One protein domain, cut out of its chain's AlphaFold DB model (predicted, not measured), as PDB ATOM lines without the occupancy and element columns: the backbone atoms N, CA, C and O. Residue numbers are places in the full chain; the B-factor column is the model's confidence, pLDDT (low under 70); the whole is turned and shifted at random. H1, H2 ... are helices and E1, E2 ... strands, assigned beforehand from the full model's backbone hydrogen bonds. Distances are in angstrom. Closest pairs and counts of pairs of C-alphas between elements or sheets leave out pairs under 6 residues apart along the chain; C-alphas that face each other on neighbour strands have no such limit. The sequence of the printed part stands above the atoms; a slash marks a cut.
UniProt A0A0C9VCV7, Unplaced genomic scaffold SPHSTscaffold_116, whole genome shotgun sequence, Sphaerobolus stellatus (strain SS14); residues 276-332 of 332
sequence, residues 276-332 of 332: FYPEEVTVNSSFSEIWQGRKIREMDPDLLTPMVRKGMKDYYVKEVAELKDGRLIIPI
ATOM      1  N   PHE A 276     112.348 166.512  19.691       80.38
ATOM      2  CA  PHE A 276     112.790 167.129  18.436       80.38
ATOM      3  C   PHE A 276     114.250 167.552  18.445       80.38
ATOM      4  O   PHE A 276     114.869 167.684  17.390       80.38
ATOM      5  N   TYR A 277     114.786 167.797  19.636       78.62
ATOM      6  CA  TYR A 277     116.116 168.344  19.803       78.62
ATOM      7  C   TYR A 277     117.069 167.259  20.275       78.62
ATOM      8  O   TYR A 277     116.703 166.430  21.110       78.62
ATOM      9  N   PRO A 278     118.300 167.244  19.750       80.88
ATOM     10  CA  PRO A 278     119.269 166.272  20.189       80.88
ATOM     11  C   PRO A 278     119.659 166.498  21.651       80.88
ATOM     12  O   PRO A 278     119.861 167.629  22.094       80.88
ATOM     13  N   GLU A 279     119.843 165.403  22.379       82.00
ATOM     14  CA  GLU A 279     120.285 165.426  23.773       82.00
ATOM     15  C   GLU A 279     121.763 165.038  23.871       82.00
ATOM     16  O   GLU A 279     122.209 164.047  23.277       82.00
ATOM     17  N   GLU A 280     122.534 165.801  24.649       79.06
ATOM     18  CA  GLU A 280     123.900 165.437  25.013       79.06
ATOM     19  C   GLU A 280     123.937 164.451  26.178       79.06
ATOM     20  O   GLU A 280     123.802 164.818  27.341       79.06
ATOM     21  N   VAL A 281     124.196 163.183  25.864       77.50
ATOM     22  CA  VAL A 281     124.530 162.179  26.878       77.50
ATOM     23  C   VAL A 281     125.956 162.388  27.388       77.50
ATOM     24  O   VAL A 281     126.878 162.689  26.624       77.50
ATOM     25  N   THR A 282     126.139 162.214  28.696       75.56
ATOM     26  CA  THR A 282     127.448 162.341  29.350       75.56
ATOM     27  C   THR A 282     128.405 161.262  28.828       75.56
ATOM     28  O   THR A 282     127.986 160.163  28.482       75.56
ATOM     29  N   VAL A 283     129.711 161.549  28.820       67.50
ATOM     30  CA  VAL A 283     130.794 160.735  28.217       67.50
ATOM     31  C   VAL A 283     130.783 159.234  28.593       67.50
ATOM     32  O   VAL A 283     131.345 158.428  27.858       67.50
ATOM     33  N   ASN A 284     130.105 158.833  29.677       69.50
ATOM     34  CA  ASN A 284     130.044 157.448  30.167       69.50
ATOM     35  C   ASN A 284     128.641 156.803  30.154       69.50
ATOM     36  O   ASN A 284     128.479 155.721  30.716       69.50
ATOM     37  N   SER A 285     127.620 157.432  29.566       71.94
ATOM     38  CA  SER A 285     126.276 156.840  29.462       71.94
ATOM     39  C   SER A 285     126.052 156.180  28.103       71.94
ATOM     40  O   SER A 285     126.421 156.728  27.066       71.94
ATOM     41  N   SER A 286     125.425 155.004  28.107       75.56
ATOM     42  CA  SER A 286     124.980 154.328  26.886       75.56
ATOM     43  C   SER A 286     123.799 155.069  26.249       75.56
ATOM     44  O   SER A 286     122.970 155.625  26.963       75.56
ATOM     45  N   PHE A 287     123.715 155.046  24.917       79.88
ATOM     46  CA  PHE A 287     122.557 155.557  24.179       79.88
ATOM     47  C   PHE A 287     121.322 154.715  24.511       79.88
ATOM     48  O   PHE A 287     121.340 153.502  24.293       79.88
ATOM     49  N   SER A 288     120.266 155.346  25.019       83.38
ATOM     50  CA  SER A 288     118.955 154.708  25.177       83.38
ATOM     51  C   SER A 288     118.002 155.086  24.048       83.38
ATOM     52  O   SER A 288     117.203 154.256  23.633       83.38
ATOM     53  N   GLU A 289     118.119 156.312  23.532       86.31
ATOM     54  CA  GLU A 289     117.127 156.912  22.637       86.31
ATOM     55  C   GLU A 289     117.752 157.488  21.361       86.31
ATOM     56  O   GLU A 289     118.953 157.760  21.288       86.31
ATOM     57  N   ILE A 290     116.933 157.691  20.323       84.94
ATOM     58  CA  ILE A 290     117.437 158.110  19.008       84.94
ATOM     59  C   ILE A 290     117.965 159.554  19.002       84.94
ATOM     60  O   ILE A 290     119.002 159.806  18.386       84.94
ATOM     61  N   TRP A 291     117.323 160.480  19.728       83.81
ATOM     62  CA  TRP A 291     117.725 161.896  19.850       83.81
ATOM     63  C   TRP A 291     119.048 162.090  20.597       83.81
ATOM     64  O   TRP A 291     119.697 163.125  20.472       83.81
ATOM     65  N   GLN A 292     119.515 161.072  21.316       85.94
ATOM     66  CA  GLN A 292     120.851 161.058  21.906       85.94
ATOM     67  C   GLN A 292     121.936 160.734  20.870       85.94
ATOM     68  O   GLN A 292     123.118 161.000  21.095       85.94
ATOM     69  N   GLY A 293     121.549 160.159  19.730       82.50
ATOM     70  CA  GLY A 293     122.451 159.719  18.681       82.50
ATOM     71  C   GLY A 293     123.170 160.874  17.985       82.50
ATOM     72  O   GLY A 293     122.583 161.891  17.619       82.50
ATOM     73  N   ARG A 294     124.458 160.664  17.701       79.88
ATOM     74  CA  ARG A 294     125.313 161.637  17.004       79.88
ATOM     75  C   ARG A 294     124.742 162.098  15.656       79.88
ATOM     76  O   ARG A 294     124.883 163.261  15.308       79.88
ATOM     77  N   LYS A 295     124.060 161.210  14.926       81.31
ATOM     78  CA  LYS A 295     123.513 161.500  13.590       81.31
ATOM     79  C   LYS A 295     122.476 162.628  13.591       81.31
ATOM     80  O   LYS A 295     122.442 163.393  12.640       81.31
ATOM     81  N   ILE A 296     121.662 162.745  14.642       80.38
ATOM     82  CA  ILE A 296     120.656 163.816  14.733       80.38
ATOM     83  C   ILE A 296     121.327 165.174  14.981       80.38
ATOM     84  O   ILE A 296     120.866 166.180  14.464       80.38
ATOM     85  N   ARG A 297     122.471 165.204  15.677       77.94
ATOM     86  CA  ARG A 297     123.266 166.432  15.877       77.94
ATOM     87  C   ARG A 297     123.968 166.923  14.615       77.94
ATOM     88  O   ARG A 297     124.326 168.087  14.533       77.94
ATOM     89  N   GLU A 298     124.225 166.020  13.675       83.38
ATOM     90  CA  GLU A 298     124.901 166.327  12.412       83.38
ATOM     91  C   GLU A 298     123.906 166.620  11.274       83.38
ATOM     92  O   GLU A 298     124.332 166.878  10.149       83.38
ATOM     93  N   MET A 299     122.593 166.567  11.537       83.31
ATOM     94  CA  MET A 299     121.574 166.944  10.556       83.31
ATOM     95  C   MET A 299     121.591 168.451  10.299       83.31
ATOM     96  O   MET A 299     121.874 169.240  11.197       83.31
ATOM     97  N   ASP A 300     121.261 168.837   9.067       85.44
ATOM     98  CA  ASP A 300     121.075 170.243   8.711       85.44
ATOM     99  C   ASP A 300     119.947 170.845   9.570       85.44
ATOM    100  O   ASP A 300     118.830 170.311   9.539       85.44
ATOM    101  N   PRO A 301     120.203 171.933  10.319       80.00
ATOM    102  CA  PRO A 301     119.184 172.603  11.117       80.00
ATOM    103  C   PRO A 301     117.938 173.024  10.329       80.00
ATOM    104  O   PRO A 301     116.854 173.063  10.903       80.00
ATOM    105  N   ASP A 302     118.058 173.285   9.021       84.00
ATOM    106  CA  ASP A 302     116.906 173.638   8.170       84.00
ATOM    107  C   ASP A 302     115.950 172.459   7.922       84.00
ATOM    108  O   ASP A 302     114.817 172.653   7.483       84.00
ATOM    109  N   LEU A 303     116.391 171.232   8.211       83.06
ATOM    110  CA  LEU A 303     115.575 170.018   8.137       83.06
ATOM    111  C   LEU A 303     114.978 169.622   9.497       83.06
ATOM    112  O   LEU A 303     114.252 168.627   9.576       83.06
ATOM    113  N   LEU A 304     115.310 170.351  10.564       82.38
ATOM    114  CA  LEU A 304     114.860 170.102  11.932       82.38
ATOM    115  C   LEU A 304     113.764 171.096  12.346       82.38
ATOM    116  O   LEU A 304     113.336 171.957  11.578       82.38
ATOM    117  N   THR A 305     113.268 170.956  13.576       83.00
ATOM    118  CA  THR A 305     112.206 171.818  14.102       83.00
ATOM    119  C   THR A 305     112.706 173.264  14.238       83.00
ATOM    120  O   THR A 305     113.635 173.518  15.012       83.00
ATOM    121  N   PRO A 306     112.078 174.239  13.548       86.25
ATOM    122  CA  PRO A 306     112.638 175.582  13.371       86.25
ATOM    123  C   PRO A 306     112.554 176.453  14.626       86.25
ATOM    124  O   PRO A 306     113.184 177.507  14.694       86.25
ATOM    125  N   MET A 307     111.754 176.046  15.614       87.25
ATOM    126  CA  MET A 307     111.556 176.802  16.840       87.25
ATOM    127  C   MET A 307     111.182 175.925  18.025       87.25
ATOM    128  O   MET A 307     110.479 174.925  17.888       87.25
ATOM    129  N   VAL A 308     111.571 176.382  19.211       84.25
ATOM    130  CA  VAL A 308     111.097 175.847  20.484       84.25
ATOM    131  C   VAL A 308     110.230 176.886  21.183       84.25
ATOM    132  O   VAL A 308     110.603 178.054  21.322       84.25
ATOM    133  N   ARG A 309     109.062 176.454  21.664       83.62
ATOM    134  CA  ARG A 309     108.202 177.267  22.524       83.62
ATOM    135  C   ARG A 309     108.508 176.968  23.984       83.62
ATOM    136  O   ARG A 309     108.395 175.829  24.431       83.62
ATOM    137  N   LYS A 310     108.848 177.999  24.755       82.50
ATOM    138  CA  LYS A 310     109.050 177.904  26.206       82.50
ATOM    139  C   LYS A 310     108.137 178.894  26.919       82.50
ATOM    140  O   LYS A 310     108.391 180.098  26.946       82.50
ATOM    141  N   GLY A 311     107.066 178.378  27.520       84.19
ATOM    142  CA  GLY A 311     105.990 179.213  28.057       84.19
ATOM    143  C   GLY A 311     105.257 179.932  26.923       84.19
ATOM    144  O   GLY A 311     104.794 179.284  25.992       84.19
ATOM    145  N   MET A 312     105.180 181.264  26.987       86.81
ATOM    146  CA  MET A 312     104.559 182.107  25.948       86.81
ATOM    147  C   MET A 312     105.583 182.768  25.010       86.81
ATOM    148  O   MET A 312     105.276 183.778  24.383       86.81
ATOM    149  N   LYS A 313     106.821 182.262  24.972       87.44
ATOM    150  CA  LYS A 313     107.889 182.791  24.119       87.44
ATOM    151  C   LYS A 313     108.367 181.734  23.140       87.44
ATOM    152  O   LYS A 313     108.574 180.581  23.528       87.44
ATOM    153  N   ASP A 314     108.593 182.188  21.920       89.81
ATOM    154  CA  ASP A 314     109.099 181.393  20.813       89.81
ATOM    155  C   ASP A 314     110.559 181.756  20.567       89.81
ATOM    156  O   ASP A 314     110.926 182.932  20.577       89.81
ATOM    157  N   TYR A 315     111.390 180.733  20.407       87.75
ATOM    158  CA  TYR A 315     112.816 180.861  20.139       87.75
ATOM    159  C   TYR A 315     113.121 180.115  18.849       87.75
ATOM    160  O   TYR A 315     112.905 178.904  18.784       87.75
ATOM    161  N   TYR A 316     113.607 180.832  17.843       88.75
ATOM    162  CA  TYR A 316     113.909 180.279  16.528       88.75
ATOM    163  C   TYR A 316     115.378 179.868  16.427       88.75
ATOM    164  O   TYR A 316     116.266 180.492  17.016       88.75
ATOM    165  N   VAL A 317     115.633 178.799  15.679       87.50
ATOM    166  CA  VAL A 317     116.991 178.384  15.313       87.50
ATOM    167  C   VAL A 317     117.581 179.435  14.362       87.50
ATOM    168  O   VAL A 317     116.851 180.067  13.602       87.50
ATOM    169  N   LYS A 318     118.901 179.650  14.413       87.25
ATOM    170  CA  LYS A 318     119.634 180.677  13.641       87.25
ATOM    171  C   LYS A 318     119.290 182.133  13.994       87.25
ATOM    172  O   LYS A 318     119.821 183.046  13.362       87.25
ATOM    173  N   GLU A 319     118.496 182.369  15.038       89.75
ATOM    174  CA  GLU A 319     118.203 183.705  15.563       89.75
ATOM    175  C   GLU A 319     118.892 183.962  16.911       89.75
ATOM    176  O   GLU A 319     119.211 183.044  17.664       89.75
ATOM    177  N   VAL A 320     119.152 185.232  17.229       91.44
ATOM    178  CA  VAL A 320     119.786 185.601  18.501       91.44
ATOM    179  C   VAL A 320     118.791 185.420  19.649       91.44
ATOM    180  O   VAL A 320     117.723 186.025  19.660       91.44
ATOM    181  N   ALA A 321     119.181 184.641  20.657       89.50
ATOM    182  CA  ALA A 321     118.428 184.404  21.880       89.50
ATOM    183  C   ALA A 321     119.242 184.803  23.120       89.50
ATOM    184  O   ALA A 321     120.448 184.573  23.194       89.50
ATOM    185  N   GLU A 322     118.575 185.372  24.125       89.94
ATOM    186  CA  GLU A 322     119.187 185.727  25.409       89.94
ATOM    187  C   GLU A 322     118.927 184.633  26.456       89.94
ATOM    188  O   GLU A 322     117.783 184.246  26.723       89.94
ATOM    189  N   LEU A 323     120.001 184.128  27.061       88.75
ATOM    190  CA  LEU A 323     119.951 183.214  28.196       88.75
ATOM    191  C   LEU A 323     119.551 183.953  29.484       88.75
ATOM    192  O   LEU A 323     119.659 185.168  29.599       88.75
ATOM    193  N   LYS A 324     119.136 183.206  30.516       87.62
ATOM    194  CA  LYS A 324     118.747 183.785  31.821       87.62
ATOM    195  C   LYS A 324     119.868 184.572  32.514       87.62
ATOM    196  O   LYS A 324     119.585 185.341  33.425       87.62
ATOM    197  N   ASP A 325     121.114 184.331  32.129       92.81
ATOM    198  CA  ASP A 325     122.306 185.004  32.644       92.81
ATOM    199  C   ASP A 325     122.735 186.216  31.792       92.81
ATOM    200  O   ASP A 325     123.794 186.788  32.042       92.81
ATOM    201  N   GLY A 326     121.925 186.610  30.802       91.12
ATOM    202  CA  GLY A 326     122.164 187.763  29.932       91.12
ATOM    203  C   GLY A 326     123.090 187.488  28.746       91.12
ATOM    204  O   GLY A 326     123.398 188.398  27.977       91.12
ATOM    205  N   ARG A 327     123.568 186.250  28.567       94.12
ATOM    206  CA  ARG A 327     124.392 185.896  27.406       94.12
ATOM    207  C   ARG A 327     123.534 185.760  26.155       94.12
ATOM    208  O   ARG A 327     122.526 185.059  26.165       94.12
ATOM    209  N   LEU A 328     123.986 186.376  25.066       91.62
ATOM    210  CA  LEU A 328     123.406 186.193  23.740       91.62
ATOM    211  C   LEU A 328     124.017 184.957  23.078       91.62
ATOM    212  O   LEU A 328     125.239 184.824  23.006       91.62
ATOM    213  N   ILE A 329     123.162 184.065  22.601       90.81
ATOM    214  CA  ILE A 329     123.522 182.862  21.856       90.81
ATOM    215  C   ILE A 329     122.739 182.822  20.545       90.81
ATOM    216  O   ILE A 329     121.702 183.463  20.423       90.81
ATOM    217  N   ILE A 330     123.218 182.047  19.579       87.00
ATOM    218  CA  ILE A 330     122.434 181.655  18.407       87.00
ATOM    219  C   ILE A 330     122.248 180.139  18.521       87.00
ATOM    220  O   ILE A 330     123.255 179.427  18.465       87.00
ATOM    221  N   PRO A 331     121.023 179.634  18.755       78.50
ATOM    222  CA  PRO A 331     120.758 178.204  18.730       78.50
ATOM    223  C   PRO A 331     120.991 177.689  17.309       78.50
ATOM    224  O   PRO A 331     120.520 178.297  16.345       78.50
ATOM    225  N   ILE A 332     121.736 176.593  17.204       69.69
ATOM    226  CA  ILE A 332     122.014 175.869  15.959       69.69
ATOM    227  C   ILE A 332     121.235 174.572  15.916       69.69
ATOM    228  O   ILE A 332     121.048 173.969  16.999       69.69
TER     229      ILE A 332
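AT A GLANCE: This is residues 276 to 332 of the 332 residues of an uncharacterized protein of Sphaerobolus stellatus (strain SS14) (UniProt A0A0C9VCV7). This is a loose arch with little regular structure: a wide loop, residues 276 to 293, leads to the short helix H1 on one side, and the hairpin E1 and E2 with the looped tail 317 to 332 makes the other. Residues 298 to 306 bridge the two. The printed part has 57 residues, 12 of them in H1, E1 and E2, in that order, mixed in class; the sheet is antiparallel. It is loose, with a radius of gyration of the C-alphas of 13.2 A and spans of 33 by 27 by 19 A.

IN THESE COORDINATES: H1, residues 294 to 297, begins at C-alpha (125.313, 161.637, 17.004). E1, residues 307 to 310, is 9.8 A long. E2, residues 313 to 316, is 10.0 A long and ends at (113.909, 180.279, 16.528).

HOW THE PARTS SIT: H1 is too short for an O i to N i+4 pair; its one O i to N i+3 pair is within hydrogen-bond range. H1 and E2 are apart. The hairpin E1 and E2 is antiparallel at 156 degrees, with N 308 and O 315 within hydrogen-bond range at 2.9 A. Residues 321 to 322 pair antiparallel with 328 to 329.

THE WHOLE: The C-alphas farthest apart, of Asn 284 and Met 312, are 35.7 A apart. The printed part has no cut and no long link. Residues 283 to 284 and 332 are under pLDDT 70.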